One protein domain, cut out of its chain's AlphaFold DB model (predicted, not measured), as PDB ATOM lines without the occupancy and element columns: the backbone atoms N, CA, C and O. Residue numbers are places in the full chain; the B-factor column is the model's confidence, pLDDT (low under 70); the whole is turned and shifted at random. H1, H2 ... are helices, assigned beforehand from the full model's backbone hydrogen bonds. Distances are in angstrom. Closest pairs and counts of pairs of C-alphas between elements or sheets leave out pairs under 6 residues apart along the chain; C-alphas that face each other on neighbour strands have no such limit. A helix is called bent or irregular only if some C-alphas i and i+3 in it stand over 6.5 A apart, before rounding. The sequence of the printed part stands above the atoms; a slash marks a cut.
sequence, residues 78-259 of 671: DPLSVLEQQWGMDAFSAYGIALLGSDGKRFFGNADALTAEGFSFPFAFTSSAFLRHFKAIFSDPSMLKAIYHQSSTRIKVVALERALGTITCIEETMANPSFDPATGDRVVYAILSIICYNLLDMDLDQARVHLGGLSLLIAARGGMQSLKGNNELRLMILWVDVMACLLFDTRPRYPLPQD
ATOM      1  N   ASP A  78      49.995  47.183   9.948       68.17
ATOM      2  CA  ASP A  78      50.901  47.881  10.862       68.17
ATOM      3  C   ASP A  78      50.101  48.584  11.982       68.17
ATOM      4  O   ASP A  78      49.396  49.566  11.709       68.17
ATOM      5  N   PRO A  79      50.201  48.101  13.235       65.51
ATOM      6  CA  PRO A  79      49.376  48.558  14.345       65.51
ATOM      7  C   PRO A  79      49.420  50.051  14.571       65.51
ATOM      8  O   PRO A  79      48.408  50.676  14.889       65.51
ATOM      9  N   LEU A  80      50.601  50.630  14.377       73.18
ATOM     10  CA  LEU A  80      50.808  52.037  14.630       73.18
ATOM     11  C   LEU A  80      50.088  52.901  13.589       73.18
ATOM     12  O   LEU A  80      49.605  53.962  13.950       73.18
ATOM     13  N   SER A  81      49.921  52.430  12.348       73.11
ATOM     14  CA  SER A  81      49.137  53.135  11.323       73.11
ATOM     15  C   SER A  81      47.641  53.183  11.651       73.11
ATOM     16  O   SER A  81      47.009  54.223  11.478       73.11
ATOM     17  N   VAL A  82      47.069  52.072  12.134       69.58
ATOM     18  CA  VAL A  82      45.654  52.017  12.562       69.58
ATOM     19  C   VAL A  82      45.439  52.946  13.751       69.58
ATOM     20  O   VAL A  82      44.510  53.752  13.771       69.58
ATOM     21  N   LEU A  83      46.355  52.868  14.715       72.16
ATOM     22  CA  LEU A  83      46.378  53.730  15.882       72.16
ATOM     23  C   LEU A  83      46.492  55.205  15.475       72.16
ATOM     24  O   LEU A  83      45.628  55.991  15.828       72.16
ATOM     25  N   GLU A  84      47.458  55.587  14.642       71.47
ATOM     26  CA  GLU A  84      47.636  56.961  14.151       71.47
ATOM     27  C   GLU A  84      46.368  57.566  13.529       71.47
ATOM     28  O   GLU A  84      46.086  58.744  13.769       71.47
ATOM     29  N   GLN A  85      45.609  56.775  12.760       70.35
ATOM     30  CA  GLN A  85      44.348  57.206  12.144       70.35
ATOM     31  C   GLN A  85      43.237  57.415  13.180       70.35
ATOM     32  O   GLN A  85      42.471  58.369  13.071       70.35
ATOM     33  N   GLN A  86      43.167  56.550  14.194       70.96
ATOM     34  CA  GLN A  86      42.124  56.584  15.224       70.96
ATOM     35  C   GLN A  86      42.459  57.498  16.413       70.96
ATOM     36  O   GLN A  86      41.562  57.909  17.144       70.96
ATOM     37  N   TRP A  87      43.738  57.822  16.627       69.28
ATOM     38  CA  TRP A  87      44.218  58.548  17.807       69.28
ATOM     39  C   TRP A  87      43.731  59.997  17.874       69.28
ATOM     40  O   TRP A  87      43.541  60.524  18.969       69.28
ATOM     41  N   GLY A  88      43.473  60.625  16.723       66.77
ATOM     42  CA  GLY A  88      42.950  61.991  16.661       66.77
ATOM     43  C   GLY A  88      43.819  63.027  17.394       66.77
ATOM     44  O   GLY A  88      44.984  62.788  17.712       66.77
ATOM     45  N   MET A  89      43.254  64.216  17.619       68.83
ATOM     46  CA  MET A  89      43.862  65.257  18.457       68.83
ATOM     47  C   MET A  89      43.307  65.143  19.882       68.83
ATOM     48  O   MET A  89      42.205  65.606  20.164       68.83
ATOM     49  N   ASP A  90      44.080  64.524  20.771       84.49
ATOM     50  CA  ASP A  90      43.832  64.445  22.217       84.49
ATOM     51  C   ASP A  90      45.081  64.929  22.963       84.49
ATOM     52  O   ASP A  90      46.204  64.606  22.563       84.49
ATOM     53  N   ALA A  91      44.904  65.688  24.048       85.18
ATOM     54  CA  ALA A  91      46.018  66.301  24.773       85.18
ATOM     55  C   ALA A  91      47.029  65.268  25.304       85.18
ATOM     56  O   ALA A  91      48.227  65.544  25.339       85.18
ATOM     57  N   PHE A  92      46.575  64.071  25.690       91.85
ATOM     58  CA  PHE A  92      47.424  62.993  26.203       91.85
ATOM     59  C   PHE A  92      47.843  61.986  25.131       91.85
ATOM     60  O   PHE A  92      48.495  60.999  25.472       91.85
ATOM     61  N   SER A  93      47.536  62.228  23.851       89.71
ATOM     62  CA  SER A  93      47.973  61.357  22.756       89.71
ATOM     63  C   SER A  93      49.491  61.155  22.801       89.71
ATOM     64  O   SER A  93      49.926  60.033  23.014       89.71
ATOM     65  N   ALA A  94      50.303  62.217  22.757       91.75
ATOM     66  CA  ALA A  94      51.770  62.127  22.818       91.75
ATOM     67  C   ALA A  94      52.287  61.257  23.979       91.75
ATOM     68  O   ALA A  94      53.094  60.348  23.773       91.75
ATOM     69  N   TYR A  95      51.764  61.493  25.187       93.10
ATOM     70  CA  TYR A  95      52.076  60.698  26.374       93.10
ATOM     71  C   TYR A  95      51.682  59.223  26.193       93.10
ATOM     72  O   TYR A  95      52.491  58.338  26.454       93.10
ATOM     73  N   GLY A  96      50.479  58.948  25.690       91.41
ATOM     74  CA  GLY A  96      49.994  57.596  25.421       91.41
ATOM     75  C   GLY A  96      50.856  56.817  24.433       91.41
ATOM     76  O   GLY A  96      51.162  55.645  24.652       91.41
ATOM     77  N   ILE A  97      51.295  57.475  23.363       90.20
ATOM     78  CA  ILE A  97      52.161  56.877  22.341       90.20
ATOM     79  C   ILE A  97      53.534  56.566  22.929       90.20
ATOM     80  O   ILE A  97      54.051  55.461  22.765       90.20
ATOM     81  N   ALA A  98      54.113  57.513  23.666       90.97
ATOM     82  CA  ALA A  98      55.367  57.287  24.370       90.97
ATOM     83  C   ALA A  98      55.242  56.145  25.398       90.97
ATOM     84  O   ALA A  98      56.142  55.306  25.498       90.97
ATOM     85  N   LEU A  99      54.104  56.046  26.095       91.18
ATOM     86  CA  LEU A  99      53.826  54.985  27.067       91.18
ATOM     87  C   LEU A  99      53.762  53.617  26.393       91.18
ATOM     88  O   LEU A  99      54.329  52.663  26.914       91.18
ATOM     89  N   LEU A 100      53.169  53.531  25.202       88.30
ATOM     90  CA  LEU A 100      53.146  52.310  24.396       88.30
ATOM     91  C   LEU A 100      54.571  51.826  24.086       88.30
ATOM     92  O   LEU A 100      54.878  50.639  24.210       88.30
ATOM     93  N   GLY A 101      55.454  52.760  23.723       87.16
ATOM     94  CA  GLY A 101      56.862  52.479  23.466       87.16
ATOM     95  C   GLY A 101      57.619  52.022  24.712       87.16
ATOM     96  O   GLY A 101      58.354  51.035  24.660       87.16
ATOM     97  N   SER A 102      57.426  52.721  25.830       87.10
ATOM     98  CA  SER A 102      58.080  52.402  27.102       87.10
ATOM     99  C   SER A 102      57.630  51.041  27.649       87.10
ATOM    100  O   SER A 102      58.462  50.181  27.956       87.10
ATOM    101  N   ASP A 103      56.320  50.782  27.658       86.57
ATOM    102  CA  ASP A 103      55.751  49.525  28.140       86.57
ATOM    103  C   ASP A 103      56.113  48.354  27.227       86.57
ATOM    104  O   ASP A 103      56.488  47.288  27.722       86.57
ATOM    105  N   GLY A 104      56.091  48.546  25.906       85.85
ATOM    106  CA  GLY A 104      56.546  47.531  24.962       85.85
ATOM    107  C   GLY A 104      58.015  47.162  25.164       85.85
ATOM    108  O   GLY A 104      58.337  45.979  25.281       85.85
ATOM    109  N   LYS A 105      58.905  48.155  25.311       81.95
ATOM    110  CA  LYS A 105      60.330  47.930  25.607       81.95
ATOM    111  C   LYS A 105      60.533  47.130  26.890       81.95
ATOM    112  O   LYS A 105      61.352  46.211  26.906       81.95
ATOM    113  N   ARG A 106      59.797  47.469  27.955       78.66
ATOM    114  CA  ARG A 106      59.874  46.786  29.254       78.66
ATOM    115  C   ARG A 106      59.637  45.286  29.121       78.66
ATOM    116  O   ARG A 106      60.327  44.496  29.753       78.66
ATOM    117  N   PHE A 107      58.699  44.887  28.273       76.79
ATOM    118  CA  PHE A 107      58.372  43.481  28.079       76.79
ATOM    119  C   PHE A 107      59.412  42.703  27.233       76.79
ATOM    120  O   PHE A 107      59.339  41.474  27.182       76.79
ATOM    121  N   PHE A 108      60.393  43.364  26.600       71.18
ATOM    122  CA  PHE A 108      61.391  42.720  25.726       71.18
ATOM    123  C   PHE A 108      62.719  42.312  26.366       71.18
ATOM    124  O   PHE A 108      63.501  41.634  25.701       71.18
ATOM    125  N   GLY A 109      63.031  42.717  27.596       55.73
ATOM    126  CA  GLY A 109      64.382  42.522  28.124       55.73
ATOM    127  C   GLY A 109      64.441  42.142  29.592       55.73
ATOM    128  O   GLY A 109      63.575  42.519  30.371       55.73
ATOM    129  N   ASN A 110      65.550  41.484  29.953       52.29
ATOM    130  CA  ASN A 110      66.051  41.236  31.317       52.29
ATOM    131  C   ASN A 110      66.406  42.538  32.069       52.29
ATOM    132  O   ASN A 110      67.358  42.571  32.849       52.29
ATOM    133  N   ALA A 111      65.723  43.639  31.761       51.06
ATOM    134  CA  ALA A 111      65.913  44.901  32.437       51.06
ATOM    135  C   ALA A 111      65.627  44.668  33.922       51.06
ATOM    136  O   ALA A 111      64.588  44.112  34.279       51.06
ATOM    137  N   ASP A 112      66.577  45.053  34.773       50.82
ATOM    138  CA  ASP A 112      66.372  45.073  36.217       50.82
ATOM    139  C   ASP A 112      65.056  45.812  36.491       50.82
ATOM    140  O   ASP A 112      64.768  46.789  35.787       50.82
ATOM    141  N   ALA A 113      64.262  45.372  37.472       49.39
ATOM    142  CA  ALA A 113      62.963  45.981  37.788       49.39
ATOM    143  C   ALA A 113      63.075  47.514  37.948       49.39
ATOM    144  O   ALA A 113      62.172  48.253  37.575       49.39
ATOM    145  N   LEU A 114      64.255  47.958  38.390       50.48
ATOM    146  CA  LEU A 114      64.713  49.337  38.558       50.48
ATOM    147  C   LEU A 114      65.006  50.143  37.279       50.48
ATOM    148  O   LEU A 114      65.125  51.365  37.327       50.48
ATOM    149  N   THR A 115      65.221  49.479  36.145       51.26
ATOM    150  CA  THR A 115      65.599  50.104  34.858       51.26
ATOM    151  C   THR A 115      64.473  50.085  33.831       51.26
ATOM    152  O   THR A 115      64.553  50.774  32.815       51.26
ATOM    153  N   ALA A 116      63.434  49.287  34.071       49.30
ATOM    154  CA  ALA A 116      62.386  48.991  33.100       49.30
ATOM    155  C   ALA A 116      61.127  49.866  33.271       49.30
ATOM    156  O   ALA A 116      60.054  49.505  32.794       49.30
ATOM    157  N   GLU A 117      61.229  50.979  33.996       58.71
ATOM    158  CA  GLU A 117      60.085  51.684  34.578       58.71
ATOM    159  C   GLU A 117      59.310  52.476  33.514       58.71
ATOM    160  O   GLU A 117      59.570  53.645  33.260       58.71
ATOM    161  N   GLY A 118      58.335  51.841  32.862       70.71
ATOM    162  CA  GLY A 118      57.293  52.603  32.180       70.71
ATOM    163  C   GLY A 118      56.521  53.418  33.217       70.71
ATOM    164  O   GLY A 118      56.061  52.838  34.206       70.71
ATOM    165  N   PHE A 119      56.385  54.722  32.985       84.56
ATOM    166  CA  PHE A 119      55.785  55.668  33.921       84.56
ATOM    167  C   PHE A 119      54.310  55.905  33.643       84.56
ATOM    168  O   PHE A 119      53.928  56.476  32.620       84.56
ATOM    169  N   SER A 120      53.494  55.472  34.596       87.70
ATOM    170  CA  SER A 120      52.053  55.654  34.613       87.70
ATOM    171  C   SER A 120      51.703  56.967  35.308       87.70
ATOM    172  O   SER A 120      52.099  57.227  36.444       87.70
ATOM    173  N   PHE A 121      50.967  57.818  34.605       93.58
ATOM    174  CA  PHE A 121      50.324  58.987  35.169       93.58
ATOM    175  C   PHE A 121      48.831  58.669  35.299       93.58
ATOM    176  O   PHE A 121      48.137  58.595  34.280       93.58
ATOM    177  N   PRO A 122      48.305  58.475  36.521       90.51
ATOM    178  CA  PRO A 122      47.011  57.818  36.710       90.51
ATOM    179  C   PRO A 122      45.832  58.603  36.129       90.51
ATOM    180  O   PRO A 122      44.835  58.016  35.714       90.51
ATOM    181  N   PHE A 123      45.963  59.927  36.039       93.93
ATOM    182  CA  PHE A 123      44.930  60.800  35.487       93.93
ATOM    183  C   PHE A 123      44.909  60.810  33.955       93.93
ATOM    184  O   PHE A 123      43.911  61.206  33.366       93.93
ATOM    185  N   ALA A 124      45.963  60.339  33.274       91.06
ATOM    186  CA  ALA A 124      45.991  60.337  31.811       91.06
ATOM    187  C   ALA A 124      44.793  59.561  31.239       91.06
ATOM    188  O   ALA A 124      44.115  60.038  30.333       91.06
ATOM    189  N   PHE A 125      44.465  58.405  31.823       87.67
ATOM    190  CA  PHE A 125      43.327  57.588  31.397       87.67
ATOM    191  C   PHE A 125      41.966  58.160  31.835       87.67
ATOM    192  O   PHE A 125      40.955  57.829  31.224       87.67
ATOM    193  N   THR A 126      41.883  59.019  32.856       86.99
ATOM    194  CA  THR A 126      40.607  59.653  33.246       86.99
ATOM    195  C   THR A 126      40.331  60.924  32.448       86.99
ATOM    196  O   THR A 126      39.184  61.164  32.070       86.99
ATOM    197  N   SER A 127      41.365  61.674  32.073       85.80
ATOM    198  CA  SER A 127      41.218  62.919  31.312       85.80
ATOM    199  C   SER A 127      41.198  62.703  29.791       85.80
ATOM    200  O   SER A 127      40.653  63.530  29.067       85.80
ATOM    201  N   SER A 128      41.736  61.585  29.288       86.56
ATOM    202  CA  SER A 128      41.810  61.281  27.850       86.56
ATOM    203  C   SER A 128      40.760  60.253  27.431       86.56
ATOM    204  O   SER A 128      40.853  59.067  27.767       86.56
ATOM    205  N   ALA A 129      39.754  60.689  26.665       83.86
ATOM    206  CA  ALA A 129      38.776  59.779  26.049       83.86
ATOM    207  C   ALA A 129      39.465  58.753  25.147       83.86
ATOM    208  O   ALA A 129      39.102  57.577  25.107       83.86
ATOM    209  N   PHE A 130      40.521  59.219  24.500       79.96
ATOM    210  CA  PHE A 130      41.386  58.455  23.644       79.96
ATOM    211  C   PHE A 130      42.099  57.305  24.397       79.96
ATOM    212  O   PHE A 130      41.935  56.137  24.038       79.96
ATOM    213  N   LEU A 131      42.808  57.585  25.499       87.18
ATOM    214  CA  LEU A 131      43.468  56.531  26.284       87.18
ATOM    215  C   LEU A 131      42.479  55.544  26.914       87.18
ATOM    216  O   LEU A 131      42.811  54.365  27.053       87.18
ATOM    217  N   ARG A 132      41.259  55.979  27.262       87.39
ATOM    218  CA  ARG A 132      40.202  55.048  27.703       87.39
ATOM    219  C   ARG A 132      39.853  54.041  26.624       87.39
ATOM    220  O   ARG A 132      39.758  52.857  26.932       87.39
ATOM    221  N   HIS A 133      39.690  54.504  25.386       83.38
ATOM    222  CA  HIS A 133      39.340  53.647  24.259       83.38
ATOM    223  C   HIS A 133      40.413  52.574  24.005       83.38
ATOM    224  O   HIS A 133      40.086  51.410  23.792       83.38
ATOM    225  N   PHE A 134      41.697  52.923  24.140       82.74
ATOM    226  CA  PHE A 134      42.816  51.997  23.914       82.74
ATOM    227  C   PHE A 134      43.384  51.339  25.179       82.74
ATOM    228  O   PHE A 134      44.426  50.684  25.121       82.74
ATOM    229  N   LYS A 135      42.706  51.441  26.328       84.90
ATOM    230  CA  LYS A 135      43.181  50.898  27.615       84.90
ATOM    231  C   LYS A 135      43.507  49.398  27.564       84.90
ATOM    232  O   LYS A 135      44.435  48.944  28.237       84.90
ATOM    233  N   ALA A 136      42.774  48.635  26.751       83.77
ATOM    234  CA  ALA A 136      43.014  47.206  26.559       83.77
ATOM    235  C   ALA A 136      44.410  46.913  25.977       83.77
ATOM    236  O   ALA A 136      45.047  45.956  26.408       83.77
ATOM    237  N   ILE A 137      44.929  47.774  25.091       83.52
ATOM    238  CA  ILE A 137      46.275  47.634  24.505       83.52
ATOM    239  C   ILE A 137      47.344  47.677  25.595       83.52
ATOM    240  O   ILE A 137      48.201  46.802  25.664       83.52
ATOM    241  N   PHE A 138      47.265  48.664  26.491       83.46
ATOM    242  CA  PHE A 138      48.211  48.828  27.603       83.46
ATOM    243  C   PHE A 138      48.132  47.698  28.638       83.46
ATOM    244  O   PHE A 138      49.029  47.547  29.465       83.46
ATOM    245  N   SER A 139      47.061  46.904  28.595       83.61
ATOM    246  CA  SER A 139      46.845  45.772  29.493       83.61
ATOM    247  C   SER A 139      47.322  44.438  28.902       83.61
ATOM    248  O   SER A 139      47.395  43.464  29.648       83.61
ATOM    249  N   ASP A 140      47.666  44.379  27.607       85.48
ATOM    250  CA  ASP A 140      48.111  43.164  26.912       85.48
ATOM    251  C   ASP A 140      49.629  43.203  26.615       85.48
ATOM    252  O   ASP A 140      50.076  43.868  25.671       85.48
ATOM    253  N   PRO A 141      50.455  42.448  27.370       84.75
ATOM    254  CA  PRO A 141      51.895  42.363  27.138       84.75
ATOM    255  C   PRO A 141      52.277  41.868  25.741       84.75
ATOM    256  O   PRO A 141      53.304  42.284  25.208       84.75
ATOM    257  N   SER A 142      51.489  40.968  25.148       84.55
ATOM    258  CA  SER A 142      51.777  40.407  23.822       84.55
ATOM    259  C   SER A 142      51.608  41.474  22.750       84.55
ATOM    260  O   SER A 142      52.448  41.605  21.859       84.55
ATOM    261  N   MET A 143      50.564  42.290  22.890       83.11
ATOM    262  CA  MET A 143      50.292  43.421  22.012       83.11
ATOM    263  C   MET A 143      51.364  44.506  22.139       83.11
ATOM    264  O   MET A 143      51.924  44.941  21.133       83.11
ATOM    265  N   LEU A 144      51.728  44.881  23.367       86.79
ATOM    266  CA  LEU A 144      52.794  45.852  23.631       86.79
ATOM    267  C   LEU A 144      54.140  45.410  23.046       86.79
ATOM    268  O   LEU A 144      54.843  46.213  22.426       86.79
ATOM    269  N   LYS A 145      54.477  44.120  23.182       84.07
ATOM    270  CA  LYS A 145      55.653  43.536  22.529       84.07
ATOM    271  C   LYS A 145      55.547  43.650  21.003       84.07
ATOM    272  O   LYS A 145      56.448  44.176  20.352       84.07
ATOM    273  N   ALA A 146      54.452  43.183  20.411       83.25
ATOM    274  CA  ALA A 146      54.293  43.190  18.958       83.25
ATOM    275  C   ALA A 146      54.450  44.602  18.365       83.25
ATOM    276  O   ALA A 146      55.235  44.793  17.433       83.25
ATOM    277  N   ILE A 147      53.788  45.600  18.962       83.24
ATOM    278  CA  ILE A 147      53.826  46.986  18.485       83.24
ATOM    279  C   ILE A 147      55.233  47.581  18.617       83.24
ATOM    280  O   ILE A 147      55.761  48.155  17.662       83.24
ATOM    281  N   TYR A 148      55.881  47.422  19.775       85.06
ATOM    282  CA  TYR A 148      57.222  47.973  19.973       85.06
ATOM    283  C   TYR A 148      58.265  47.343  19.042       85.06
ATOM    284  O   TYR A 148      59.111  48.058  18.505       85.06
ATOM    285  N   HIS A 149      58.204  46.028  18.811       82.19
ATOM    286  CA  HIS A 149      59.146  45.345  17.919       82.19
ATOM    287  C   HIS A 149      59.079  45.868  16.485       82.19
ATOM    288  O   HIS A 149      60.114  46.077  15.858       82.19
ATOM    289  N   GLN A 150      57.866  46.104  15.986       79.92
ATOM    290  CA  GLN A 150      57.644  46.561  14.616       79.92
ATOM    291  C   GLN A 150      57.947  48.055  14.443       79.92
ATOM    292  O   GLN A 150      58.378  48.471  13.369       79.92
ATOM    293  N   SER A 151      57.761  48.853  15.503       82.51
ATOM    294  CA  SER A 151      57.615  50.303  15.357       82.51
ATOM    295  C   SER A 151      58.383  51.147  16.381       82.51
ATOM    296  O   SER A 151      58.117  52.339  16.472       82.51
ATOM    297  N   SER A 152      59.362  50.615  17.123       83.51
ATOM    298  CA  SER A 152      60.066  51.356  18.199       83.51
ATOM    299  C   SER A 152      60.536  52.777  17.825       83.51
ATOM    300  O   SER A 152      60.254  53.726  18.554       83.51
ATOM    301  N   THR A 153      61.201  52.960  16.678       85.82
ATOM    302  CA  THR A 153      61.617  54.291  16.191       85.82
ATOM    303  C   THR A 153      60.423  55.152  15.785       85.82
ATOM    304  O   THR A 153      60.396  56.349  16.062       85.82
ATOM    305  N   ARG A 154      59.418  54.550  15.143       88.00
ATOM    306  CA  ARG A 154      58.231  55.261  14.666       88.00
ATOM    307  C   ARG A 154      57.360  55.746  15.820       88.00
ATOM    308  O   ARG A 154      56.911  56.880  15.774       88.00
ATOM    309  N   ILE A 155      57.211  54.959  16.886       88.32
ATOM    310  CA  ILE A 155      56.511  55.359  18.114       88.32
ATOM    311  C   ILE A 155      57.079  56.683  18.639       88.32
ATOM    312  O   ILE A 155      56.317  57.593  18.946       88.32
ATOM    313  N   LYS A 156      58.413  56.828  18.679       89.30
ATOM    314  CA  LYS A 156      59.059  58.076  19.117       89.30
ATOM    315  C   LYS A 156      58.741  59.258  18.204       89.30
ATOM    316  O   LYS A 156      58.434  60.334  18.701       89.30
ATOM    317  N   VAL A 157      58.806  59.054  16.886       90.01
ATOM    318  CA  VAL A 157      58.501  60.103  15.897       90.01
ATOM    319  C   VAL A 157      57.052  60.568  16.035       90.01
ATOM    320  O   VAL A 157      56.812  61.762  16.147       90.01
ATOM    321  N   VAL A 158      56.100  59.638  16.113       89.08
ATOM    322  CA  VAL A 158      54.674  59.971  16.218       89.08
ATOM    323  C   VAL A 158      54.368  60.640  17.559       89.08
ATOM    324  O   VAL A 158      53.626  61.617  17.601       89.08
ATOM    325  N   ALA A 159      54.955  60.164  18.663       91.62
ATOM    326  CA  ALA A 159      54.795  60.811  19.965       91.62
ATOM    327  C   ALA A 159      55.291  62.267  19.933       91.62
ATOM    328  O   ALA A 159      54.587  63.160  20.402       91.62
ATOM    329  N   LEU A 160      56.452  62.507  19.313       93.73
ATOM    330  CA  LEU A 160      57.007  63.846  19.127       93.73
ATOM    331  C   LEU A 160      56.107  64.724  18.244       93.73
ATOM    332  O   LEU A 160      55.837  65.867  18.599       93.73
ATOM    333  N   GLU A 161      55.597  64.203  17.127       91.08
ATOM    334  CA  GLU A 161      54.659  64.928  16.258       91.08
ATOM    335  C   GLU A 161      53.387  65.346  17.013       91.08
ATOM    336  O   GLU A 161      52.939  66.488  16.895       91.08
ATOM    337  N   ARG A 162      52.832  64.462  17.853       90.81
ATOM    338  CA  ARG A 162      51.671  64.784  18.699       90.81
ATOM    339  C   ARG A 162      51.995  65.804  19.787       90.81
ATOM    340  O   ARG A 162      51.157  66.658  20.086       90.81
ATOM    341  N   ALA A 163      53.193  65.737  20.365       94.26
ATOM    342  CA  ALA A 163      53.640  66.711  21.351       94.26
ATOM    343  C   ALA A 163      53.751  68.105  20.719       94.26
ATOM    344  O   ALA A 163      53.194  69.066  21.247       94.26
ATOM    345  N   LEU A 164      54.377  68.197  19.541       94.53
ATOM    346  CA  LEU A 164      54.474  69.434  18.767       94.53
ATOM    347  C   LEU A 164      53.090  69.981  18.397       94.53
ATOM    348  O   LEU A 164      52.837  71.160  18.611       94.53
ATOM    349  N   GLY A 165      52.170  69.128  17.936       91.71
ATOM    350  CA  GLY A 165      50.796  69.545  17.639       91.71
ATOM    351  C   GLY A 165      50.064  70.116  18.859       91.71
ATOM    352  O   GLY A 165      49.381  71.132  18.754       91.71
ATOM    353  N   THR A 166      50.248  69.515  20.036       93.42
ATOM    354  CA  THR A 166      49.668  70.028  21.290       93.42
ATOM    355  C   THR A 166      50.277  71.378  21.677       93.42
ATOM    356  O   THR A 166      49.543  72.273  22.094       93.42
ATOM    357  N   ILE A 167      51.593  71.558  21.503       94.87
ATOM    358  CA  ILE A 167      52.276  72.840  21.738       94.87
ATOM    359  C   ILE A 167      51.729  73.919  20.799       94.87
ATOM    360  O   ILE A 167      51.349  74.981  21.282       94.87
ATOM    361  N   THR A 168      51.582  73.633  19.502       94.38
ATOM    362  CA  THR A 168      50.975  74.569  18.544       94.38
ATOM    363  C   THR A 168      49.564  74.974  18.975       94.38
ATOM    364  O   THR A 168      49.244  76.159  18.985       94.38
ATOM    365  N   CYS A 169      48.727  74.027  19.420       91.34
ATOM    366  CA  CYS A 169      47.387  74.346  19.919       91.34
ATOM    367  C   CYS A 169      47.409  75.234  21.175       91.34
ATOM    368  O   CYS A 169      46.543  76.099  21.328       91.34
ATOM    369  N   ILE A 170      48.372  75.027  22.082       93.16
ATOM    370  CA  ILE A 170      48.571  75.893  23.252       93.16
ATOM    371  C   ILE A 170      48.958  77.300  22.788       93.16
ATOM    372  O   ILE A 170      48.319  78.263  23.203       93.16
ATOM    373  N   GLU A 171      49.951  77.422  21.907       94.03
ATOM    374  CA  GLU A 171      50.438  78.705  21.391       94.03
ATOM    375  C   GLU A 171      49.339  79.487  20.663       94.03
ATOM    376  O   GLU A 171      49.127  80.661  20.957       94.03
ATOM    377  N   GLU A 172      48.575  78.838  19.783       92.52
ATOM    378  CA  GLU A 172      47.432  79.447  19.091       92.52
ATOM    379  C   GLU A 172      46.335  79.888  20.068       92.52
ATOM    380  O   GLU A 172      45.755  80.966  19.926       92.52
ATOM    381  N   THR A 173      46.063  79.076  21.095       92.38
ATOM    382  CA  THR A 173      45.077  79.415  22.127       92.38
ATOM    383  C   THR A 173      45.539  80.596  22.981       92.38
ATOM    384  O   THR A 173      44.720  81.438  23.341       92.38
ATOM    385  N   MET A 174      46.835  80.684  23.284       89.27
ATOM    386  CA  MET A 174      47.431  81.787  24.042       89.27
ATOM    387  C   MET A 174      47.609  83.063  23.211       89.27
ATOM    388  O   MET A 174      47.601  84.154  23.771       89.27
ATOM    389  N   ALA A 175      47.736  82.945  21.889       89.14
ATOM    390  CA  ALA A 175      47.740  84.080  20.969       89.14
ATOM    391  C   ALA A 175      46.348  84.717  20.806       89.14
ATOM    392  O   ALA A 175      46.227  85.801  20.229       89.14
ATOM    393  N   ASN A 176      45.289  84.064  21.303       82.43
ATOM    394  CA  ASN A 176      43.949  84.627  21.299       82.43
ATOM    395  C   ASN A 176      43.893  85.882  22.196       82.43
ATOM    396  O   ASN A 176      44.332  85.828  23.343       82.43
ATOM    397  N   PRO A 177      43.320  87.005  21.723       82.91
ATOM    398  CA  PRO A 177      43.203  88.224  22.525       82.91
ATOM    399  C   PRO A 177      42.284  88.072  23.748       82.91
ATOM    400  O   PRO A 177      42.350  88.885  24.669       82.91
ATOM    401  N   SER A 178      41.406  87.066  23.767       85.34
ATOM    402  CA  SER A 178      40.544  86.775  24.909       85.34
ATOM    403  C   SER A 178      41.307  86.027  26.002       85.34
ATOM    404  O   SER A 178      41.945  85.003  25.760       85.34
ATOM    405  N   PHE A 179      41.190  86.523  27.231       83.95
ATOM    406  CA  PHE A 179      41.876  85.973  28.396       83.95
ATOM    407  C   PHE A 179      41.321  84.608  28.848       83.95
ATOM    408  O   PHE A 179      42.090  83.721  29.231       83.95
ATOM    409  N   ASP A 180      40.001  84.409  28.770       87.11
ATOM    410  CA  ASP A 180      39.350  83.205  29.309       87.11
ATOM    411  C   ASP A 180      39.758  81.922  28.560       87.11
ATOM    412  O   ASP A 180      40.132  80.942  29.209       87.11
ATOM    413  N   PRO A 181      39.779  81.879  27.209       88.65
ATOM    414  CA  PRO A 181      40.226  80.693  26.484       88.65
ATOM    415  C   PRO A 181      41.719  80.404  26.675       88.65
ATOM    416  O   PRO A 181      42.095  79.230  26.664       88.65
ATOM    417  N   ALA A 182      42.539  81.451  26.840       90.67
ATOM    418  CA  ALA A 182      43.989  81.369  27.020       90.67
ATOM    419  C   ALA A 182      44.391  80.829  28.404       90.67
ATOM    420  O   ALA A 182      45.437  80.199  28.532       90.67
ATOM    421  N   THR A 183      43.551  81.033  29.426       92.87
ATOM    422  CA  THR A 183      43.789  80.582  30.815       92.87
ATOM    423  C   THR A 183      42.858  79.456  31.287       92.87
ATOM    424  O   THR A 183      42.927  79.010  32.439       92.87
ATOM    425  N   GLY A 184      41.997  78.956  30.396       92.85
ATOM    426  CA  GLY A 184      41.016  77.915  30.695       92.85
ATOM    427  C   GLY A 184      41.619  76.535  30.992       92.85
ATOM    428  O   GLY A 184      42.753  76.228  30.622       92.85
ATOM    429  N   ASP A 185      40.821  75.662  31.621       94.16
ATOM    430  CA  ASP A 185      41.212  74.304  32.051       94.16
ATOM    431  C   ASP A 185      41.894  73.502  30.940       94.16
ATOM    432  O   ASP A 185      42.899  72.845  31.186       94.16
ATOM    433  N   ARG A 186      41.390  73.597  29.703       92.13
ATOM    434  CA  ARG A 186      41.938  72.886  28.538       92.13
ATOM    435  C   ARG A 186      43.428  73.158  28.307       92.13
ATOM    436  O   ARG A 186      44.157  72.245  27.936       92.13
ATOM    437  N   VAL A 187      43.882  74.390  28.555       94.71
ATOM    438  CA  VAL A 187      45.290  74.776  28.389       94.71
ATOM    439  C   VAL A 187      46.118  74.193  29.531       94.71
ATOM    440  O   VAL A 187      47.202  73.669  29.300       94.71
ATOM    441  N   VAL A 188      45.575  74.185  30.753       96.08
ATOM    442  CA  VAL A 188      46.214  73.548  31.915       96.08
ATOM    443  C   VAL A 188      46.385  72.041  31.678       96.08
ATOM    444  O   VAL A 188      47.484  71.522  31.862       96.08
ATOM    445  N   TYR A 189      45.342  71.352  31.200       95.80
ATOM    446  CA  TYR A 189      45.402  69.936  30.816       95.80
ATOM    447  C   TYR A 189      46.463  69.674  29.739       95.80
ATOM    448  O   TYR A 189      47.238  68.731  29.875       95.80
ATOM    449  N   ALA A 190      46.530  70.519  28.705       95.74
ATOM    450  CA  ALA A 190      47.503  70.383  27.623       95.74
ATOM    451  C   ALA A 190      48.954  70.607  28.090       95.74
ATOM    452  O   ALA A 190      49.862  69.895  27.672       95.74
ATOM    453  N   ILE A 191      49.199  71.555  29.002       98.11
ATOM    454  CA  ILE A 191      50.539  71.733  29.582       98.11
ATOM    455  C   ILE A 191      50.905  70.536  30.469       98.11
ATOM    456  O   ILE A 191      52.022  70.028  30.377       98.11
ATOM    457  N   LEU A 192      49.978  70.054  31.304       98.01
ATOM    458  CA  LEU A 192      50.206  68.879  32.152       98.01
ATOM    459  C   LEU A 192      50.503  67.625  31.322       98.01
ATOM    460  O   LEU A 192      51.401  66.863  31.685       98.01
ATOM    461  N   SER A 193      49.799  67.419  30.209       96.08
ATOM    462  CA  SER A 193      50.040  66.274  29.331       96.08
ATOM    463  C   SER A 193      51.420  66.333  28.673       96.08
ATOM    464  O   SER A 193      52.120  65.320  28.639       96.08
ATOM    465  N   ILE A 194      51.859  67.521  28.245       97.21
ATOM    466  CA  ILE A 194      53.203  67.740  27.703       97.21
ATOM    467  C   ILE A 194      54.283  67.556  28.772       97.21
ATOM    468  O   ILE A 194      55.323  66.964  28.483       97.21
ATOM    469  N   ILE A 195      54.055  67.983  30.017       97.62
ATOM    470  CA  ILE A 195      54.977  67.674  31.120       97.62
ATOM    471  C   ILE A 195      55.089  66.156  31.298       97.62
ATOM    472  O   ILE A 195      56.199  65.634  31.340       97.62
ATOM    473  N   CYS A 196      53.966  65.430  31.342       95.21
ATOM    474  CA  CYS A 196      53.972  63.974  31.506       95.21
ATOM    475  C   CYS A 196      54.691  63.259  30.354       95.21
ATOM    476  O   CYS A 196      55.444  62.320  30.602       95.21
ATOM    477  N   TYR A 197      54.490  63.710  29.113       94.54
ATOM    478  CA  TYR A 197      55.216  63.209  27.945       94.54
ATOM    479  C   TYR A 197      56.732  63.413  28.087       94.54
ATOM    480  O   TYR A 197      57.478  62.444  27.982       94.54
ATOM    481  N   ASN A 198      57.184  64.635  28.392       94.31
ATOM    482  CA  ASN A 198      58.617  64.930  28.525       94.31
ATOM    483  C   ASN A 198      59.260  64.179  29.702       94.31
ATOM    484  O   ASN A 198      60.390  63.717  29.593       94.31
ATOM    485  N   LEU A 199      58.535  64.004  30.814       92.24
ATOM    486  CA  LEU A 199      58.996  63.183  31.936       92.24
ATOM    487  C   LEU A 199      59.162  61.713  31.537       92.24
ATOM    488  O   LEU A 199      60.150  61.093  31.914       92.24
ATOM    489  N   LEU A 200      58.224  61.162  30.762       90.52
ATOM    490  CA  LEU A 200      58.298  59.786  30.274       90.52
ATOM    491  C   LEU A 200      59.428  59.580  29.250       90.52
ATOM    492  O   LEU A 200      60.073  58.533  29.258       90.52
ATOM    493  N   ASP A 201      59.666  60.562  28.377       89.59
ATOM    494  CA  ASP A 201      60.774  60.534  27.408       89.59
ATOM    495  C   ASP A 201      62.134  60.881  28.046       89.59
ATOM    496  O   ASP A 201      63.178  60.722  27.416       89.59
ATOM    497  N   MET A 202      62.134  61.280  29.325       86.97
ATOM    498  CA  MET A 202      63.298  61.729  30.098       86.97
ATOM    499  C   MET A 202      63.958  63.017  29.567       86.97
ATOM    500  O   MET A 202      65.112  63.294  29.900       86.97
ATOM    501  N   ASP A 203      63.227  63.846  28.812       91.07
ATOM    502  CA  ASP A 203      63.639  65.214  28.466       91.07
ATOM    503  C   ASP A 203      63.318  66.168  29.629       91.07
ATOM    504  O   ASP A 203      62.329  66.908  29.658       91.07
ATOM    505  N   LEU A 204      64.152  66.081  30.666       90.92
ATOM    506  CA  LEU A 204      63.953  66.812  31.916       90.92
ATOM    507  C   LEU A 204      64.127  68.330  31.762       90.92
ATOM    508  O   LEU A 204      63.498  69.093  32.504       90.92
ATOM    509  N   ASP A 205      64.948  68.771  30.810       92.97
ATOM    510  CA  ASP A 205      65.145  70.192  30.520       92.97
ATOM    511  C   ASP A 205      63.868  70.787  29.925       92.97
ATOM    512  O   ASP A 205      63.367  71.806  30.416       92.97
ATOM    513  N   GLN A 206      63.265  70.100  28.953       95.79
ATOM    514  CA  GLN A 206      61.998  70.526  28.372       95.79
ATOM    515  C   GLN A 206      60.846  70.429  29.383       95.79
ATOM    516  O   GLN A 206      60.033  71.354  29.495       95.79
ATOM    517  N   ALA A 207      60.801  69.372  30.203       95.01
ATOM    518  CA  ALA A 207      59.828  69.265  31.292       95.01
ATOM    519  C   ALA A 207      59.906  70.472  32.251       95.01
ATOM    520  O   ALA A 207      58.873  71.008  32.662       95.01
ATOM    521  N   ARG A 208      61.118  70.958  32.566       95.67
ATOM    522  CA  ARG A 208      61.330  72.144  33.413       95.67
ATOM    523  C   ARG A 208      60.773  73.422  32.787       95.67
ATOM    524  O   ARG A 208      60.182  74.229  33.510       95.67
ATOM    525  N   VAL A 209      60.917  73.597  31.473       97.74
ATOM    526  CA  VAL A 209      60.326  74.731  30.742       97.74
ATOM    527  C   VAL A 209      58.805  74.724  30.900       97.74
ATOM    528  O   VAL A 209      58.221  75.730  31.313       97.74
ATOM    529  N   HIS A 210      58.160  73.580  30.666       97.86
ATOM    530  CA  HIS A 210      56.705  73.466  30.776       97.86
ATOM    531  C   HIS A 210      56.193  73.594  32.219       97.86
ATOM    532  O   HIS A 210      55.150  74.205  32.434       97.86
ATOM    533  N   LEU A 211      56.940  73.120  33.223       98.21
ATOM    534  CA  LEU A 211      56.645  73.369  34.643       98.21
ATOM    535  C   LEU A 211      56.664  74.868  34.987       98.21
ATOM    536  O   LEU A 211      55.821  75.353  35.751       98.21
ATOM    537  N   GLY A 212      57.612  75.616  34.413       98.14
ATOM    538  CA  GLY A 212      57.651  77.076  34.501       98.14
ATOM    539  C   GLY A 212      56.432  77.720  33.840       98.14
ATOM    540  O   GLY A 212      55.756  78.536  34.466       98.14
ATOM    541  N   GLY A 213      56.099  77.290  32.620       97.05
ATOM    542  CA  GLY A 213      54.912  77.745  31.889       97.05
ATOM    543  C   GLY A 213      53.604  77.489  32.644       97.05
ATOM    544  O   GLY A 213      52.781  78.393  32.766       97.05
ATOM    545  N   LEU A 214      53.447  76.303  33.241       98.42
ATOM    546  CA  LEU A 214      52.298  75.959  34.085       98.42
ATOM    547  C   LEU A 214      52.162  76.916  35.278       98.42
ATOM    548  O   LEU A 214      51.060  77.367  35.586       98.42
ATOM    549  N   SER A 215      53.288  77.261  35.913       98.43
ATOM    550  CA  SER A 215      53.308  78.185  37.056       98.43
ATOM    551  C   SER A 215      52.810  79.575  36.648       98.43
ATOM    552  O   SER A 215      51.991  80.169  37.348       98.43
ATOM    553  N   LEU A 216      53.269  80.075  35.494       96.58
ATOM    554  CA  LEU A 216      52.845  81.366  34.943       96.58
ATOM    555  C   LEU A 216      51.363  81.359  34.548       96.58
ATOM    556  O   LEU A 216      50.655  82.316  34.851       96.58
ATOM    557  N   LEU A 217      50.879  80.276  33.933       96.17
ATOM    558  CA  LEU A 217      49.476  80.129  33.542       96.17
ATOM    559  C   LEU A 217      48.540  80.151  34.757       96.17
ATOM    560  O   LEU A 217      47.551  80.883  34.772       96.17
ATOM    561  N   ILE A 218      48.861  79.370  35.793       97.59
ATOM    562  CA  ILE A 218      48.066  79.315  37.026       97.59
ATOM    563  C   ILE A 218      48.090  80.672  37.733       97.59
ATOM    564  O   ILE A 218      47.052  81.121  38.215       97.59
ATOM    565  N   ALA A 219      49.242  81.349  37.774       96.74
ATOM    566  CA  ALA A 219      49.336  82.694  38.332       96.74
ATOM    567  C   ALA A 219      48.456  83.691  37.563       96.74
ATOM    568  O   ALA A 219      47.685  84.414  38.193       96.74
ATOM    569  N   ALA A 220      48.506  83.678  36.225       93.73
ATOM    570  CA  ALA A 220      47.665  84.529  35.384       93.73
ATOM    571  C   ALA A 220      46.177  84.307  35.685       93.73
ATOM    572  O   ALA A 220      45.448  85.266  35.904       93.73
ATOM    573  N   ARG A 221      45.744  83.050  35.812       94.05
ATOM    574  CA  ARG A 221      44.355  82.676  36.123       94.05
ATOM    575  C   ARG A 221      43.840  83.163  37.495       94.05
ATOM    576  O   ARG A 221      42.638  83.115  37.745       94.05
ATOM    577  N   GLY A 222      44.720  83.612  38.392       94.81
ATOM    578  CA  GLY A 222      44.370  84.012  39.763       94.81
ATOM    579  C   GLY A 222      44.822  83.026  40.848       94.81
ATOM    580  O   GLY A 222      44.353  83.091  41.985       94.81
ATOM    581  N   GLY A 223      45.743  82.116  40.523       96.25
ATOM    582  CA  GLY A 223      46.336  81.157  41.455       96.25
ATOM    583  C   GLY A 223      45.504  79.889  41.662       96.25
ATOM    584  O   GLY A 223      44.437  79.710  41.088       96.25
ATOM    585  N   MET A 224      45.969  78.985  42.529       96.33
ATOM    586  CA  MET A 224      45.337  77.664  42.710       96.33
ATOM    587  C   MET A 224      43.857  77.702  43.128       96.33
ATOM    588  O   MET A 224      43.129  76.746  42.870       96.33
ATOM    589  N   GLN A 225      43.385  78.787  43.750       95.42
ATOM    590  CA  GLN A 225      41.978  78.917  44.150       95.42
ATOM    591  C   GLN A 225      41.026  79.038  42.952       95.42
ATOM    592  O   GLN A 225      39.877  78.608  43.046       95.42
ATOM    593  N   SER A 226      41.501  79.521  41.798       95.86
ATOM    594  CA  SER A 226      40.701  79.583  40.566       95.86
ATOM    595  C   SER A 226      40.369  78.198  39.987       95.86
ATOM    596  O   SER A 226      39.598  78.092  39.034       95.86
ATOM    597  N   LEU A 227      40.983  77.138  40.524       96.15
ATOM    598  CA  LEU A 227      40.790  75.742  40.128       96.15
ATOM    599  C   LEU A 227      39.915  74.964  41.120       96.15
ATOM    600  O   LEU A 227      39.727  73.765  40.942       96.15
ATOM    601  N   LYS A 228      39.368  75.608  42.164       92.37
ATOM    602  CA  LYS A 228      38.628  74.938  43.252       92.37
ATOM    603  C   LYS A 228      37.476  74.045  42.765       92.37
ATOM    604  O   LYS A 228      37.191  73.041  43.402       92.37
ATOM    605  N   GLY A 229      36.847  74.386  41.638       92.74
ATOM    606  CA  GLY A 229      35.771  73.596  41.030       92.74
ATOM    607  C   GLY A 229      36.218  72.330  40.284       92.74
ATOM    608  O   GLY A 229      35.363  71.543  39.897       92.74
ATOM    609  N   ASN A 230      37.523  72.114  40.077       96.21
ATOM    610  CA  ASN A 230      38.052  70.980  39.315       96.21
ATOM    611  C   ASN A 230      39.070  70.180  40.146       96.21
ATOM    612  O   ASN A 230      40.274  70.445  40.141       96.21
ATOM    613  N   ASN A 231      38.569  69.181  40.875       96.12
ATOM    614  CA  ASN A 231      39.384  68.363  41.775       96.12
ATOM    615  C   ASN A 231      40.418  67.512  41.033       96.12
ATOM    616  O   ASN A 231      41.547  67.404  41.504       96.12
ATOM    617  N   GLU A 232      40.069  66.949  39.873       95.53
ATOM    618  CA  GLU A 232      41.007  66.155  39.072       95.53
ATOM    619  C   GLU A 232      42.218  67.002  38.675       95.53
ATOM    620  O   GLU A 232      43.356  66.619  38.937       95.53
ATOM    621  N   LEU A 233      41.977  68.201  38.142       96.72
ATOM    622  CA  LEU A 233      43.041  69.095  37.700       96.72
ATOM    623  C   LEU A 233      43.951  69.530  38.860       96.72
ATOM    624  O   LEU A 233      45.173  69.579  38.715       96.72
ATOM    625  N   ARG A 234      43.379  69.772  40.045       97.94
ATOM    626  CA  ARG A 234      44.144  70.065  41.270       97.94
ATOM    627  C   ARG A 234      45.024  68.889  41.702       97.94
ATOM    628  O   ARG A 234      46.160  69.112  42.121       97.94
ATOM    629  N   LEU A 235      44.534  67.654  41.584       97.49
ATOM    630  CA  LEU A 235      45.316  66.452  41.889       97.49
ATOM    631  C   LEU A 235      46.407  66.195  40.845       97.49
ATOM    632  O   LEU A 235      47.531  65.863  41.213       97.49
ATOM    633  N   MET A 236      46.136  66.423  39.561       97.89
ATOM    634  CA  MET A 236      47.159  66.333  38.515       97.89
ATOM    635  C   MET A 236      48.319  67.298  38.774       97.89
ATOM    636  O   MET A 236      49.481  66.901  38.680       97.89
ATOM    637  N   ILE A 237      48.003  68.543  39.151       98.43
ATOM    638  CA  ILE A 237      49.001  69.553  39.525       98.43
ATOM    639  C   ILE A 237      49.813  69.080  40.733       98.43
ATOM    640  O   ILE A 237      51.038  69.151  40.685       98.43
ATOM    641  N   LEU A 238      49.170  68.537  41.775       97.72
ATOM    642  CA  LEU A 238      49.871  67.971  42.934       97.72
ATOM    643  C   LEU A 238      50.846  66.852  42.531       97.72
ATOM    644  O   LEU A 238      51.985  66.849  42.990       97.72
ATOM    645  N   TRP A 239      50.420  65.904  41.689       96.88
ATOM    646  CA  TRP A 239      51.290  64.806  41.247       96.88
ATOM    647  C   TRP A 239      52.506  65.335  40.493       96.88
ATOM    648  O   TRP A 239      53.627  64.919  40.777       96.88
ATOM    649  N   VAL A 240      52.288  66.247  39.542       96.33
ATOM    650  CA  VAL A 240      53.359  66.835  38.731       96.33
ATOM    651  C   VAL A 240      54.318  67.670  39.579       96.33
ATOM    652  O   VAL A 240      55.529  67.554  39.404       96.33
ATOM    653  N   ASP A 241      53.805  68.451  40.529       97.21
ATOM    654  CA  ASP A 241      54.628  69.265  41.428       97.21
ATOM    655  C   ASP A 241      55.488  68.385  42.343       97.21
ATOM    656  O   ASP A 241      56.698  68.572  42.414       97.21
ATOM    657  N   VAL A 242      54.912  67.339  42.948       95.44
ATOM    658  CA  VAL A 242      55.665  66.386  43.783       95.44
ATOM    659  C   VAL A 242      56.721  65.625  42.981       95.44
ATOM    660  O   VAL A 242      57.832  65.422  43.471       95.44
ATOM    661  N   MET A 243      56.418  65.222  41.744       92.96
ATOM    662  CA  MET A 243      57.426  64.621  40.865       92.96
ATOM    663  C   MET A 243      58.560  65.603  40.564       92.96
ATOM    664  O   MET A 243      59.723  65.214  40.632       92.96
ATOM    665  N   ALA A 244      58.248  66.874  40.293       93.61
ATOM    666  CA  ALA A 244      59.253  67.910  40.075       93.61
ATOM    667  C   ALA A 244      60.108  68.165  41.329       93.61
ATOM    668  O   ALA A 244      61.324  68.312  41.212       93.61
ATOM    669  N   CYS A 245      59.508  68.158  42.525       93.56
ATOM    670  CA  CYS A 245      60.236  68.239  43.791       93.56
ATOM    671  C   CYS A 245      61.249  67.100  43.922       93.56
ATOM    672  O   CYS A 245      62.431  67.355  44.128       93.56
ATOM    673  N   LEU A 246      60.798  65.859  43.728       92.39
ATOM    674  CA  LEU A 246      61.634  64.664  43.843       92.39
ATOM    675  C   LEU A 246      62.725  64.594  42.762       92.39
ATOM    676  O   LEU A 246      63.833  64.163  43.057       92.39
ATOM    677  N   LEU A 247      62.440  65.001  41.523       90.59
ATOM    678  CA  LEU A 247      63.410  64.958  40.419       90.59
ATOM    679  C   LEU A 247      64.465  66.060  40.504       90.59
ATOM    680  O   LEU A 247      65.605  65.845  40.098       90.59
ATOM    681  N   PHE A 248      64.078  67.247  40.970       89.70
ATOM    682  CA  PHE A 248      64.907  68.445  40.860       89.70
ATOM    683  C   PHE A 248      65.388  69.006  42.197       89.70
ATOM    684  O   PHE A 248      66.037  70.048  42.178       89.70
ATOM    685  N   ASP A 249      65.049  68.363  43.317       89.46
ATOM    686  CA  ASP A 249      65.286  68.853  44.683       89.46
ATOM    687  C   ASP A 249      64.833  70.314  44.848       89.46
ATOM    688  O   ASP A 249      65.574  71.215  45.238       89.46
ATOM    689  N   THR A 250      63.580  70.568  44.459       90.63
ATOM    690  CA  THR A 250      62.972  71.906  44.506       90.63
ATOM    691  C   THR A 250      61.774  71.949  45.440       90.63
ATOM    692  O   THR A 250      61.082  70.954  45.641       90.63
ATOM    693  N   ARG A 251      61.502  73.133  45.995       93.17
ATOM    694  CA  ARG A 251      60.307  73.377  46.807       93.17
ATOM    695  C   ARG A 251      59.030  73.221  45.965       93.17
ATOM    696  O   ARG A 251      59.048  73.659  44.811       93.17
ATOM    697  N   PRO A 252      57.925  72.702  46.536       96.44
ATOM    698  CA  PRO A 252      56.635  72.691  45.860       96.44
ATOM    699  C   PRO A 252      56.236  74.084  45.370       96.44
ATOM    700  O   PRO A 252      56.348  75.070  46.108       96.44
ATOM    701  N   ARG A 253      55.770  74.162  44.123       96.50
ATOM    702  CA  ARG A 253      55.293  75.399  43.487       96.50
ATOM    703  C   ARG A 253      53.892  75.764  43.951       96.50
ATOM    704  O   ARG A 253      53.540  76.943  43.940       96.50
ATOM    705  N   TYR A 254      53.102  74.773  44.361       97.49
ATOM    706  CA  TYR A 254      51.697  74.950  44.715       97.49
ATOM    707  C   TYR A 254      51.405  74.468  46.144       97.49
ATOM    708  O   TYR A 254      52.055  73.545  46.642       97.49
ATOM    709  N   PRO A 255      50.423  75.069  46.841       96.55
ATOM    710  CA  PRO A 255      49.966  74.565  48.131       96.55
ATOM    711  C   PRO A 255      49.323  73.177  47.997       96.55
ATOM    712  O   PRO A 255      48.657  72.881  47.004       96.55
ATOM    713  N   LEU A 256      49.470  72.353  49.036       96.51
ATOM    714  CA  LEU A 256      48.800  71.057  49.129       96.51
ATOM    715  C   LEU A 256      47.265  71.259  49.159       96.51
ATOM    716  O   LEU A 256      46.784  72.042  49.987       96.51
ATOM    717  N   PRO A 257      46.471  70.581  48.305       96.48
ATOM    718  CA  PRO A 257      45.011  70.688  48.301       96.48
ATOM    719  C   PRO A 257      44.399  69.896  49.468       96.48
ATOM    720  O   PRO A 257      43.878  68.803  49.273       96.48
ATOM    721  N   GLN A 258      44.490  70.446  50.681       94.13
ATOM    722  CA  GLN A 258      44.128  69.784  51.945       94.13
ATOM    723  C   GLN A 258      42.725  69.154  51.950       94.13
ATOM    724  O   GLN A 258      42.544  68.073  52.491       94.13
ATOM    725  N   ASP A 259      41.743  69.790  51.311       95.69
ATOM    726  CA  ASP A 259      40.366  69.294  51.190       95.69
ATOM    727  C   ASP A 259      40.227  68.015  50.347       95.69
ATOM    728  O   ASP A 259      39.208  67.336  50.436       95.69
TER     729      ASP A 259
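AT A GLANCE: This is residues 78 to 259 of the 671 residues of the protein "NmrA-like family domain-containing protein 1" of Madurella mycetomatis (UniProt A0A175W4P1). A bundle of four long helices, H2, H8, H9 and H11, and the long arm H6b of a bent helix makes the body, with H8 in the core, where H2, H6b, H9 and H11 pack on it. At one end the arm H6a turns to cross the last part of H2; short helices H3, H4 and H5 run past one side of the body toward it, while residues 109 to 114 stick out as a free loop and residues 249 to 259 fold back along H11. The printed part has 182 residues with eleven named helices, H1 to H11 in chain order, and no named strand; the class is all helix. It is compact, with a radius of gyration of the C-alphas of 16.7 A and spans of 47 by 34 by 29 A.

IN THESE COORDINATES: H1 covers residues 79 to 87 and begins at C-alpha 79, (49.376, 48.558, 14.345). H2 follows at residues 93 to 106, 19.9 A long. Three short helices come next: H3 at residues 124 to 127, H4 at 129 to 133 and H5 at 135 to 139. H6, residues 141 to 174, was assigned as one helix by its hydrogen bonds but is bent, with C-alphas 150 and 153 8.8 A apart. Its arms are H6a, residues 141 to 150 and 14.4 A long, and H6b, residues 153 to 174 and 31.9 A long, ending at C-alpha 174, (47.431, 81.787, 24.042). H7 covers residues 179 to 183, H8 185 to 201 over 24.4 A, and H9 204 to 220 over 24.3 A. H10 is residues 224 to 227, and H11, residues 231 to 248, is 25.5 A long and ends at C-alpha 248, (64.907, 68.445, 40.860).

HOW THE PARTS SIT: H2, H6b, H8, H9 and H11 form a bundle, up and down, each running against the one before it in the chain. H2 touches H6b at a shallow tilt of 24 degrees, opposite ways, the closest C-alphas being those of Ala 94 and Ala 159 at 4.4 A. H2 touches H8 with residues 94 to 99 alone, closest at Tyr 95 and Tyr 197, 4.3 A between C-alphas. H6b touches H8, closest at the C-alphas of Ile 170 and Val 187, 6.2 A. H8 and H9 are a helical hairpin at 15 degrees, with the C-alphas of Ile 195 and Ala 207 closest at 5.1 A. H11 touches H8 at a shallow tilt of 34 degrees, only just short of steep, the same way, closest at the C-alphas of Tyr 189 and Leu 233, 7.3 A. H9 and H11 are near each other. H6a touches H2 about perpendicular, at 80 degrees, closest at the C-alphas of Gly 104 and Leu 144, 4.3 A. H1 is close to but not clearly touching H2, H4, H6a and H6b. H4 only just touches H2, with 3 pairs of C-alphas within 8 A, closest at Gly 96 and Leu 131, 6.7 A. H3 and H4 touch only at the corner, as do H6b and H7; H5 and H6a, and H10 and H11, only just do so, each with 3 pairs of C-alphas within 8 A. H1 and H11 are apart. Every O i to N i+4 pair is within hydrogen-bond range in H1, H2, H4, H5, H6a, H6b, H7, H8, H9 and H11; H3 and H10 are too short for such a pair.

THE WHOLE: The two C-alphas farthest apart are those of Asn 110 and Pro 177, 53.0 A. The printed part has no cut. The link from H2 to H3, 17 residues, is long; the other links between named helices are tight. The mean pLDDT of the printed part is 87.6, and 15 residues are under 70: 78 to 79, 82, 87 to 89 and 109 to 117.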